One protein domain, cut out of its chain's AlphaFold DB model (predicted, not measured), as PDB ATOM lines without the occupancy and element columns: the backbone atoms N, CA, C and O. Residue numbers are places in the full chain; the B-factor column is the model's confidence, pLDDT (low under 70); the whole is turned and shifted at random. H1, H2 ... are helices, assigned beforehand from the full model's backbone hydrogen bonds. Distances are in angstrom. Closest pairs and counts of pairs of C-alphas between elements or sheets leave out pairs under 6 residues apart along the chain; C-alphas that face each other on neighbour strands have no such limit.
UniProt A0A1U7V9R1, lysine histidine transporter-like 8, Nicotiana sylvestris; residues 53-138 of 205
ATOM      1  N   PRO A  53     138.390 169.100 169.630       43.56
ATOM      2  CA  PRO A  53     138.255 170.528 169.865       43.56
ATOM      3  C   PRO A  53     139.666 171.113 169.828       43.56
ATOM      4  O   PRO A  53     140.599 170.480 170.329       43.56
ATOM      5  N   ALA A  54     139.831 172.322 169.287       47.31
ATOM      6  CA  ALA A  54     141.131 173.004 169.214       47.31
ATOM      7  C   ALA A  54     141.868 173.076 170.579       47.31
ATOM      8  O   ALA A  54     143.072 173.304 170.635       47.31
ATOM      9  N   ASN A  55     141.145 172.809 171.673       48.72
ATOM     10  CA  ASN A  55     141.593 172.828 173.062       48.72
ATOM     11  C   ASN A  55     141.916 171.428 173.657       48.72
ATOM     12  O   ASN A  55     142.222 171.322 174.846       48.72
ATOM     13  N   GLY A  56     141.861 170.347 172.865       60.97
ATOM     14  CA  GLY A  56     142.257 168.981 173.250       60.97
ATOM     15  C   GLY A  56     141.277 168.215 174.158       60.97
ATOM     16  O   GLY A  56     140.227 168.715 174.559       60.97
ATOM     17  N   ILE A  57     141.640 166.973 174.514       67.81
ATOM     18  CA  ILE A  57     140.827 166.041 175.333       67.81
ATOM     19  C   ILE A  57     140.471 166.637 176.711       67.81
ATOM     20  O   ILE A  57     139.390 166.392 177.239       67.81
ATOM     21  N   ILE A  58     141.339 167.483 177.272       66.62
ATOM     22  CA  ILE A  58     141.128 168.126 178.580       66.62
ATOM     23  C   ILE A  58     139.912 169.063 178.547       66.62
ATOM     24  O   ILE A  58     139.140 169.094 179.502       66.62
ATOM     25  N   ALA A  59     139.689 169.782 177.441       65.38
ATOM     26  CA  ALA A  59     138.518 170.643 177.285       65.38
ATOM     27  C   ALA A  59     137.214 169.839 177.138       65.38
ATOM     28  O   ALA A  59     136.161 170.282 177.593       65.38
ATOM     29  N   ALA A  60     137.288 168.640 176.549       66.12
ATOM     30  CA  ALA A  60     136.159 167.715 176.491       66.12
ATOM     31  C   ALA A  60     135.775 167.239 177.901       66.12
ATOM     32  O   ALA A  60     134.617 167.341 178.300       66.12
ATOM     33  N   ILE A  61     136.763 166.810 178.691       69.25
ATOM     34  CA  ILE A  61     136.563 166.412 180.091       69.25
ATOM     35  C   ILE A  61     135.979 167.585 180.892       69.25
ATOM     36  O   ILE A  61     134.979 167.422 181.585       69.25
ATOM     37  N   ALA A  62     136.542 168.786 180.748       69.00
ATOM     38  CA  ALA A  62     136.071 169.978 181.446       69.00
ATOM     39  C   ALA A  62     134.594 170.297 181.164       69.00
ATOM     40  O   ALA A  62     133.877 170.669 182.083       69.00
ATOM     41  N   LYS A  63     134.146 170.137 179.912       67.25
ATOM     42  CA  LYS A  63     132.780 170.468 179.481       67.25
ATOM     43  C   LYS A  63     131.746 169.410 179.874       67.25
ATOM     44  O   LYS A  63     130.638 169.768 180.248       67.25
ATOM     45  N   TYR A  64     132.080 168.122 179.773       66.31
ATOM     46  CA  TYR A  64     131.103 167.031 179.944       66.31
ATOM     47  C   TYR A  64     131.145 166.357 181.315       66.31
ATOM     48  O   TYR A  64     130.193 165.687 181.703       66.31
ATOM     49  N   HIS A  65     132.242 166.494 182.053       72.06
ATOM     50  CA  HIS A  65     132.423 165.840 183.347       72.06
ATOM     51  C   HIS A  65     132.438 166.826 184.519       72.06
ATOM     52  O   HIS A  65     132.689 166.413 185.650       72.06
ATOM     53  N   GLN A  66     132.118 168.102 184.269       66.69
ATOM     54  CA  GLN A  66     132.083 169.155 185.287       66.69
ATOM     55  C   GLN A  66     131.083 168.865 186.415       66.69
ATOM     56  O   GLN A  66     131.377 169.166 187.568       66.69
ATOM     57  N   GLU A  67     129.930 168.270 186.091       66.81
ATOM     58  CA  GLU A  67     128.889 167.943 187.076       66.81
ATOM     59  C   GLU A  67     129.053 166.546 187.686       66.81
ATOM     60  O   GLU A  67     128.770 166.349 188.865       66.81
ATOM     61  N   SER A  68     129.531 165.568 186.910       68.44
ATOM     62  CA  SER A  68     129.597 164.164 187.344       68.44
ATOM     63  C   SER A  68     130.912 163.780 188.036       68.44
ATOM     64  O   SER A  68     130.974 162.737 188.685       68.44
ATOM     65  N   THR A  69     131.974 164.584 187.908       73.62
ATOM     66  CA  THR A  69     133.289 164.285 188.503       73.62
ATOM     67  C   THR A  69     133.490 165.033 189.806       73.62
ATOM     68  O   THR A  69     133.201 166.223 189.920       73.62
ATOM     69  N   SER A  70     134.040 164.348 190.809       80.19
ATOM     70  CA  SER A  70     134.352 164.985 192.083       80.19
ATOM     71  C   SER A  70     135.361 166.125 191.890       80.19
ATOM     72  O   SER A  70     136.339 166.008 191.145       80.19
ATOM     73  N   LYS A  71     135.144 167.238 192.603       81.38
ATOM     74  CA  LYS A  71     136.016 168.429 192.552       81.38
ATOM     75  C   LYS A  71     137.490 168.080 192.795       81.38
ATOM     76  O   LYS A  71     138.373 168.682 192.193       81.38
ATOM     77  N   TRP A  72     137.742 167.070 193.630       83.38
ATOM     78  CA  TRP A  72     139.076 166.551 193.930       83.38
ATOM     79  C   TRP A  72     139.753 165.898 192.724       83.38
ATOM     80  O   TRP A  72     140.904 166.214 192.435       83.38
ATOM     81  N   VAL A  73     139.048 165.036 191.988       84.69
ATOM     82  CA  VAL A  73     139.605 164.361 190.805       84.69
ATOM     83  C   VAL A  73     139.891 165.368 189.694       84.69
ATOM     84  O   VAL A  73     140.982 165.357 189.126       84.69
ATOM     85  N   ALA A  74     138.964 166.294 189.437       80.88
ATOM     86  CA  ALA A  74     139.191 167.364 188.468       80.88
ATOM     87  C   ALA A  74     140.398 168.230 188.871       80.88
ATOM     88  O   ALA A  74     141.273 168.497 188.048       80.88
ATOM     89  N   GLY A  75     140.490 168.598 190.154       84.50
ATOM     90  CA  GLY A  75     141.623 169.337 190.706       84.50
ATOM     91  C   GLY A  75     142.961 168.632 190.480       84.50
ATOM     92  O   GLY A  75     143.898 169.260 189.994       84.50
ATOM     93  N   ILE A  76     143.047 167.325 190.744       88.00
ATOM     94  CA  ILE A  76     144.273 166.540 190.526       88.00
ATOM     95  C   ILE A  76     144.684 166.552 189.049       88.00
ATOM     96  O   ILE A  76     145.857 166.776 188.746       88.00
ATOM     97  N   ILE A  77     143.731 166.373 188.128       86.25
ATOM     98  CA  ILE A  77     144.001 166.398 186.683       86.25
ATOM     99  C   ILE A  77     144.568 167.763 186.273       86.25
ATOM    100  O   ILE A  77     145.615 167.825 185.626       86.25
ATOM    101  N   TYR A  78     143.932 168.864 186.684       83.62
ATOM    102  CA  TYR A  78     144.421 170.207 186.361       83.62
ATOM    103  C   TYR A  78     145.785 170.497 186.988       83.62
ATOM    104  O   TYR A  78     146.661 171.023 186.303       83.62
ATOM    105  N   MET A  79     146.008 170.111 188.246       88.00
ATOM    106  CA  MET A  79     147.301 170.296 188.911       88.00
ATOM    107  C   MET A  79     148.415 169.524 188.201       88.00
ATOM    108  O   MET A  79     149.494 170.072 187.976       88.00
ATOM    109  N   MET A  80     148.148 168.290 187.768       87.62
ATOM    110  CA  MET A  80     149.108 167.494 187.001       87.62
ATOM    111  C   MET A  80     149.431 168.141 185.646       87.62
ATOM    112  O   MET A  80     150.596 168.184 185.251       87.62
ATOM    113  N   VAL A  81     148.430 168.708 184.964       83.88
ATOM    114  CA  VAL A  81     148.634 169.460 183.714       83.88
ATOM    115  C   VAL A  81     149.472 170.713 183.956       83.88
ATOM    116  O   VAL A  81     150.409 170.965 183.198       83.88
ATOM    117  N   VAL A  82     149.189 171.479 185.014       86.69
ATOM    118  CA  VAL A  82     149.962 172.678 185.373       86.69
ATOM    119  C   VAL A  82     151.420 172.314 185.646       86.69
ATOM    120  O   VAL A  82     152.314 172.908 185.044       86.69
ATOM    121  N   ILE A  83     151.672 171.296 186.473       88.75
ATOM    122  CA  ILE A  83     153.031 170.818 186.771       88.75
ATOM    123  C   ILE A  83     153.736 170.380 185.485       88.75
ATOM    124  O   ILE A  83     154.851 170.820 185.210       88.75
ATOM    125  N   HIS A  84     153.070 169.579 184.651       87.12
ATOM    126  CA  HIS A  84     153.627 169.132 183.378       87.12
ATOM    127  C   HIS A  84     153.999 170.315 182.470       87.12
ATOM    128  O   HIS A  84     155.085 170.313 181.887       87.12
ATOM    129  N   ARG A  85     153.152 171.348 182.367       79.88
ATOM    130  CA  ARG A  85     153.445 172.554 181.574       79.88
ATOM    131  C   ARG A  85     154.627 173.343 182.141       79.88
ATOM    132  O   ARG A  85     155.486 173.751 181.362       79.88
ATOM    133  N   LEU A  86     154.716 173.495 183.463       83.94
ATOM    134  CA  LEU A  86     155.828 174.185 184.125       83.94
ATOM    135  C   LEU A  86     157.167 173.460 183.914       83.94
ATOM    136  O   LEU A  86     158.153 174.095 183.542       83.94
ATOM    137  N   CYS A  87     157.201 172.137 184.083       86.25
ATOM    138  CA  CYS A  87     158.408 171.338 183.853       86.25
ATOM    139  C   CYS A  87     158.824 171.349 182.376       86.25
ATOM    140  O   CYS A  87     159.996 171.518 182.047       86.25
ATOM    141  N   THR A  88     157.852 171.211 181.477       80.31
ATOM    142  CA  THR A  88     158.102 171.167 180.033       80.31
ATOM    143  C   THR A  88     158.649 172.496 179.512       80.31
ATOM    144  O   THR A  88     159.574 172.501 178.700       80.31
ATOM    145  N   PHE A  89     158.149 173.628 180.021       82.94
ATOM    146  CA  PHE A  89     158.685 174.947 179.683       82.94
ATOM    147  C   PHE A  89     160.171 175.068 180.039       82.94
ATOM    148  O   PHE A  89     160.947 175.562 179.229       82.94
ATOM    149  N   GLN A  90     160.591 174.573 181.207       83.81
ATOM    150  CA  GLN A  90     161.996 174.627 181.625       83.81
ATOM    151  C   GLN A  90     162.909 173.811 180.702       83.81
ATOM    152  O   GLN A  90     163.973 174.295 180.314       83.81
ATOM    153  N   ILE A  91     162.478 172.606 180.316       84.69
ATOM    154  CA  ILE A  91     163.239 171.722 179.420       84.69
ATOM    155  C   ILE A  91     163.413 172.378 178.045       84.69
ATOM    156  O   ILE A  91     164.530 172.450 177.532       84.69
ATOM    157  N   TYR A  92     162.333 172.904 177.461       82.25
ATOM    158  CA  TYR A  92     162.410 173.541 176.144       82.25
ATOM    159  C   TYR A  92     163.133 174.888 176.171       82.25
ATOM    160  O   TYR A  92     163.899 175.181 175.255       82.25
ATOM    161  N   ALA A  93     162.947 175.694 177.219       84.94
ATOM    162  CA  ALA A  93     163.631 176.977 177.348       84.94
ATOM    163  C   ALA A  93     165.155 176.801 177.439       84.94
ATOM    164  O   ALA A  93     165.889 177.601 176.865       84.94
ATOM    165  N   MET A  94     165.638 175.732 178.088       88.81
ATOM    166  CA  MET A  94     167.073 175.432 178.166       88.81
ATOM    167  C   MET A  94     167.704 175.266 176.777       88.81
ATOM    168  O   MET A  94     168.722 175.890 176.495       88.81
ATOM    169  N   ILE A  95     167.054 174.516 175.881       86.06
ATOM    170  CA  ILE A  95     167.538 174.302 174.507       86.06
ATOM    171  C   ILE A  95     167.673 175.639 173.763       86.06
ATOM    172  O   ILE A  95     168.644 175.865 173.042       86.06
ATOM    173  N   VAL A  96     166.711 176.548 173.936       86.88
ATOM    174  CA  VAL A  96     166.763 177.881 173.319       86.88
ATOM    175  C   VAL A  96     167.909 178.706 173.907       86.88
ATOM    176  O   VAL A  96     168.662 179.324 173.155       86.88
ATOM    177  N   PHE A  97     168.070 178.705 175.233       88.50
ATOM    178  CA  PHE A  97     169.129 179.462 175.900       88.50
ATOM    179  C   PHE A  97     170.528 178.982 175.514       88.50
ATOM    180  O   PHE A  97     171.385 179.824 175.254       88.50
ATOM    181  N   ASP A  98     170.736 177.672 175.393       89.19
ATOM    182  CA  ASP A  98     172.014 177.104 174.952       89.19
ATOM    183  C   ASP A  98     172.340 177.512 173.505       89.19
ATOM    184  O   ASP A  98     173.474 177.884 173.201       89.19
ATOM    185  N   ASN A  99     171.341 177.536 172.611       90.19
ATOM    186  CA  ASN A  99     171.529 178.010 171.235       90.19
ATOM    187  C   ASN A  99     171.853 179.513 171.173       90.19
ATOM    188  O   ASN A  99     172.743 179.926 170.429       90.19
ATOM    189  N   LEU A 100     171.160 180.341 171.961       88.88
ATOM    190  CA  LEU A 100     171.427 181.782 172.039       88.88
ATOM    191  C   LEU A 100     172.822 182.074 172.609       88.88
ATOM    192  O   LEU A 100     173.528 182.945 172.098       88.88
ATOM    193  N   GLU A 101     173.237 181.330 173.635       90.06
ATOM    194  CA  GLU A 101     174.588 181.403 174.192       90.06
ATOM    195  C   GLU A 101     175.638 180.974 173.156       90.06
ATOM    196  O   GLU A 101     176.633 181.676 172.973       90.06
ATOM    197  N   GLY A 102     175.379 179.905 172.396       89.75
ATOM    198  CA  GLY A 102     176.234 179.469 171.291       89.75
ATOM    199  C   GLY A 102     176.420 180.541 170.212       89.75
ATOM    200  O   GLY A 102     177.547 180.806 169.787       89.75
ATOM    201  N   ILE A 103     175.342 181.229 169.819       88.81
ATOM    202  CA  ILE A 103     175.403 182.352 168.868       88.81
ATOM    203  C   ILE A 103     176.242 183.505 169.435       88.81
ATOM    204  O   ILE A 103     177.050 184.094 168.712       88.81
ATOM    205  N   TYR A 104     176.074 183.833 170.719       89.12
ATOM    206  CA  TYR A 104     176.853 184.886 171.369       89.12
ATOM    207  C   TYR A 104     178.349 184.555 171.378       89.12
ATOM    208  O   TYR A 104     179.160 185.369 170.931       89.12
ATOM    209  N   VAL A 105     178.711 183.346 171.823       91.88
ATOM    210  CA  VAL A 105     180.103 182.879 171.885       91.88
ATOM    211  C   VAL A 105     180.728 182.851 170.491       91.88
ATOM    212  O   VAL A 105     181.857 183.310 170.325       91.88
ATOM    213  N   SER A 106     179.986 182.406 169.473       93.88
ATOM    214  CA  SER A 106     180.456 182.393 168.083       93.88
ATOM    215  C   SER A 106     180.736 183.787 167.519       93.88
ATOM    216  O   SER A 106     181.590 183.908 166.647       93.88
ATOM    217  N   ARG A 107     180.014 184.826 167.956       91.81
ATOM    218  CA  ARG A 107     180.183 186.196 167.437       91.81
ATOM    219  C   ARG A 107     181.206 187.010 168.214       91.81
ATOM    220  O   ARG A 107     181.897 187.837 167.634       91.81
ATOM    221  N   GLN A 108     181.248 186.828 169.530       86.81
ATOM    222  CA  GLN A 108     182.058 187.649 170.430       86.81
ATOM    223  C   GLN A 108     183.365 186.963 170.841       86.81
ATOM    224  O   GLN A 108     184.201 187.606 171.473       86.81
ATOM    225  N   HIS A 109     183.540 185.672 170.519       89.75
ATOM    226  CA  HIS A 109     184.690 184.835 170.903       89.75
ATOM    227  C   HIS A 109     185.033 184.899 172.403       89.75
ATOM    228  O   HIS A 109     186.174 184.698 172.814       89.75
ATOM    229  N   LYS A 110     184.036 185.202 173.240       88.94
ATOM    230  CA  LYS A 110     184.151 185.374 174.690       88.94
ATOM    231  C   LYS A 110     182.992 184.660 175.374       88.94
ATOM    232  O   LYS A 110     181.911 184.533 174.800       88.94
ATOM    233  N   ALA A 111     183.223 184.207 176.604       86.75
ATOM    234  CA  ALA A 111     182.191 183.564 177.411       86.75
ATOM    235  C   ALA A 111     181.010 184.516 177.664       86.75
ATOM    236  O   ALA A 111     181.203 185.720 177.859       86.75
ATOM    237  N   CYS A 112     179.792 183.971 177.684       82.19
ATOM    238  CA  CYS A 112     178.586 184.749 177.938       82.19
ATOM    239  C   CYS A 112     178.614 185.331 179.366       82.19
ATOM    240  O   CYS A 112     178.733 184.578 180.339       82.19
ATOM    241  N   PRO A 113     178.525 186.664 179.538       90.81
ATOM    242  CA  PRO A 113     178.562 187.269 180.861       90.81
ATOM    243  C   PRO A 113     177.311 186.893 181.665       90.81
ATOM    244  O   PRO A 113     176.193 186.867 181.146       90.81
ATOM    245  N   ARG A 114     177.484 186.658 182.973       88.81
ATOM    246  CA  ARG A 114     176.400 186.226 183.881       88.81
ATOM    247  C   ARG A 114     175.180 187.154 183.851       88.81
ATOM    248  O   ARG A 114     174.058 186.673 183.951       88.81
ATOM    249  N   TRP A 115     175.392 188.459 183.674       89.56
ATOM    250  CA  TRP A 115     174.305 189.436 183.590       89.56
ATOM    251  C   TRP A 115     173.442 189.234 182.338       89.56
ATOM    252  O   TRP A 115     172.221 189.187 182.443       89.56
ATOM    253  N   LEU A 116     174.062 188.986 181.178       88.00
ATOM    254  CA  LEU A 116     173.341 188.714 179.931       88.00
ATOM    255  C   LEU A 116     172.485 187.446 180.052       88.00
ATOM    256  O   LEU A 116     171.313 187.452 179.681       88.00
ATOM    257  N   ARG A 117     173.027 186.385 180.664       86.56
ATOM    258  CA  ARG A 117     172.274 185.154 180.950       86.56
ATOM    259  C   ARG A 117     171.076 185.404 181.871       86.56
ATOM    260  O   ARG A 117     170.010 184.821 181.665       86.56
ATOM    261  N   SER A 118     171.238 186.265 182.871       88.56
ATOM    262  CA  SER A 118     170.156 186.650 183.781       88.56
ATOM    263  C   SER A 118     169.110 187.550 183.125       88.56
ATOM    264  O   SER A 118     167.956 187.465 183.518       88.56
ATOM    265  N   CYS A 119     169.465 188.358 182.122       88.25
ATOM    266  CA  CYS A 119     168.518 189.196 181.375       88.25
ATOM    267  C   CYS A 119     167.728 188.414 180.315       88.25
ATOM    268  O   CYS A 119     166.533 188.647 180.146       88.25
ATOM    269  N   ILE A 120     168.364 187.457 179.631       87.31
ATOM    270  CA  ILE A 120     167.719 186.661 178.572       87.31
ATOM    271  C   ILE A 120     166.565 185.812 179.127       87.31
ATOM    272  O   ILE A 120     165.527 185.693 178.482       87.31
ATOM    273  N   LYS A 121     166.709 185.256 180.337       86.12
ATOM    274  CA  LYS A 121     165.688 184.403 180.976       86.12
ATOM    275  C   LYS A 121     164.325 185.095 181.176       86.12
ATOM    276  O   LYS A 121     163.336 184.589 180.643       86.12
ATOM    277  N   PRO A 122     164.226 186.223 181.907       89.31
ATOM    278  CA  PRO A 122     162.966 186.936 182.086       89.31
ATOM    279  C   PRO A 122     162.485 187.578 180.784       89.31
ATOM    280  O   PRO A 122     161.280 187.617 180.557       89.31
ATOM    281  N   PHE A 123     163.390 188.018 179.901       89.00
ATOM    282  CA  PHE A 123     163.007 188.566 178.601       89.00
ATOM    283  C   PHE A 123     162.296 187.523 177.728       89.00
ATOM    284  O   PHE A 123     161.225 187.795 177.198       89.00
ATOM    285  N   PHE A 124     162.842 186.308 177.625       87.00
ATOM    286  CA  PHE A 124     162.230 185.225 176.854       87.00
ATOM    287  C   PHE A 124     160.890 184.772 177.451       87.00
ATOM    288  O   PHE A 124     159.923 184.555 176.717       87.00
ATOM    289  N   GLY A 125     160.805 184.681 178.783       85.50
ATOM    290  CA  GLY A 125     159.545 184.403 179.475       85.50
ATOM    291  C   GLY A 125     158.488 185.480 179.211       85.50
ATOM    292  O   GLY A 125     157.361 185.155 178.843       85.50
ATOM    293  N   GLY A 126     158.869 186.755 179.320       85.75
ATOM    294  CA  GLY A 126     157.996 187.896 179.043       85.75
ATOM    295  C   GLY A 126     157.546 187.961 177.584       85.75
ATOM    296  O   GLY A 126     156.364 188.159 177.321       85.75
ATOM    297  N   LEU A 127     158.454 187.711 176.636       85.44
ATOM    298  CA  LEU A 127     158.132 187.636 175.211       85.44
ATOM    299  C   LEU A 127     157.128 186.513 174.932       85.44
ATOM    300  O   LEU A 127     156.144 186.732 174.238       85.44
ATOM    301  N   THR A 128     157.340 185.329 175.509       79.81
ATOM    302  CA  THR A 128     156.423 184.191 175.343       79.81
ATOM    303  C   THR A 128     155.046 184.504 175.933       79.81
ATOM    304  O   THR A 128     154.030 184.222 175.303       79.81
ATOM    305  N   TYR A 129     154.997 185.139 177.107       81.62
ATOM    306  CA  TYR A 129     153.748 185.589 177.722       81.62
ATOM    307  C   TYR A 129     153.021 186.629 176.857       81.62
ATOM    308  O   TYR A 129     151.815 186.519 176.647       81.62
ATOM    309  N   PHE A 130     153.754 187.596 176.299       79.75
ATOM    310  CA  PHE A 130     153.201 188.605 175.398       79.75
ATOM    311  C   PHE A 130     152.699 187.992 174.090       79.75
ATOM    312  O   PHE A 130     151.635 188.370 173.614       79.75
ATOM    313  N   ILE A 131     153.411 187.006 173.536       72.81
ATOM    314  CA  ILE A 131     152.958 186.258 172.361       72.81
ATOM    315  C   ILE A 131     151.683 185.489 172.700       72.81
ATOM    316  O   ILE A 131     150.734 185.600 171.949       72.81
ATOM    317  N   ILE A 132     151.589 184.776 173.824       65.38
ATOM    318  CA  ILE A 132     150.359 184.051 174.200       65.38
ATOM    319  C   ILE A 132     149.180 185.017 174.422       65.38
ATOM    320  O   ILE A 132     148.076 184.778 173.924       65.38
ATOM    321  N   GLY A 133     149.413 186.128 175.129       61.81
ATOM    322  CA  GLY A 133     148.401 187.161 175.356       61.81
ATOM    323  C   GLY A 133     147.968 187.858 174.063       61.81
ATOM    324  O   GLY A 133     146.779 188.061 173.843       61.81
ATOM    325  N   GLY A 134     148.915 188.157 173.170       62.00
ATOM    326  CA  GLY A 134     148.661 188.785 171.872       62.00
ATOM    327  C   GLY A 134     148.054 187.830 170.840       62.00
ATOM    328  O   GLY A 134     147.188 188.219 170.065       62.00
ATOM    329  N   VAL A 135     148.439 186.554 170.859       54.59
ATOM    330  CA  VAL A 135     147.895 185.489 170.004       54.59
ATOM    331  C   VAL A 135     146.452 185.153 170.379       54.59
ATOM    332  O   VAL A 135     145.679 184.783 169.503       54.59
ATOM    333  N   SER A 136     146.034 185.377 171.626       50.12
ATOM    334  CA  SER A 136     144.619 185.251 172.012       50.12
ATOM    335  C   SER A 136     143.703 186.273 171.307       50.12
ATOM    336  O   SER A 136     142.498 186.053 171.230       50.12
ATOM    337  N   ILE A 137     144.262 187.347 170.727       50.47
ATOM    338  CA  ILE A 137     143.552 188.311 169.862       50.47
ATOM    339  C   ILE A 137     143.434 187.765 168.418       50.47
ATOM    340  O   ILE A 137     142.471 188.052 167.714       50.47
ATOM    341  N   PHE A 138     144.365 186.899 167.997       46.41
ATOM    342  CA  PHE A 138     144.364 186.155 166.732       46.41
ATOM    343  C   PHE A 138     143.814 184.733 166.946       46.41
ATOM    344  O   PHE A 138     144.542 183.740 166.858       46.41
TER     345      PHE A 138
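AT A GLANCE: This is residues 53 to 138 of the 205 residues of the protein "lysine histidine transporter-like 8" of Nicotiana sylvestris (UniProt A0A1U7V9R1). One long helix, H2, makes the length of an open, rod-like model, and a shorter helix follows or precedes it at each end: the short H1 folds back beside its first part, and H3 folds back from its last part to make an open V with it, residues 126 to 138 sticking out. The printed part has 86 residues with three named helices, in the order H1, H2, H3, and no named strand; the class is all helix. The whole is extended, with a radius of gyration of the C-alphas of 18.9 A and spans of 61 by 28 by 18 A.

IN THESE COORDINATES: H1, residues 56 to 64, begins at C-alpha 56 (142.257, 168.981, 173.250) and is 13.2 A long. H2, residues 71 to 108, measures 54.6 A from C-alpha 71 (136.016, 168.429, 192.552) to C-alpha 108. H3, residues 114 to 135, is 31.7 A long and ends at C-alpha 135 (147.895, 185.489, 170.004).

HOW THE PARTS SIT: H1 and H2 are near each other, their closest C-alphas 8.1 A apart. H2 and H3 are close but not clearly touching; their closest C-alphas, those of Phe 97 and Ile 120, are 7.8 A apart. They run opposite ways at a steep tilt of 52 degrees. H1 and H3 are apart. O i to N i+4 pairs are within hydrogen-bond range in 4 of 5 cases in H1, 33 of 34 in H2 and 16 of 18 in H3.

THE WHOLE: The two C-alphas farthest apart, those of Ser 68 and His 109, are 61.1 A apart. The printed part has no cut. The link from H1 to H2 is short, and that from H2 to H3 is tight. The mean pLDDT of the printed part is 79.3; residues 53 to 64, 66 to 68 and 132 to 138 are under 70.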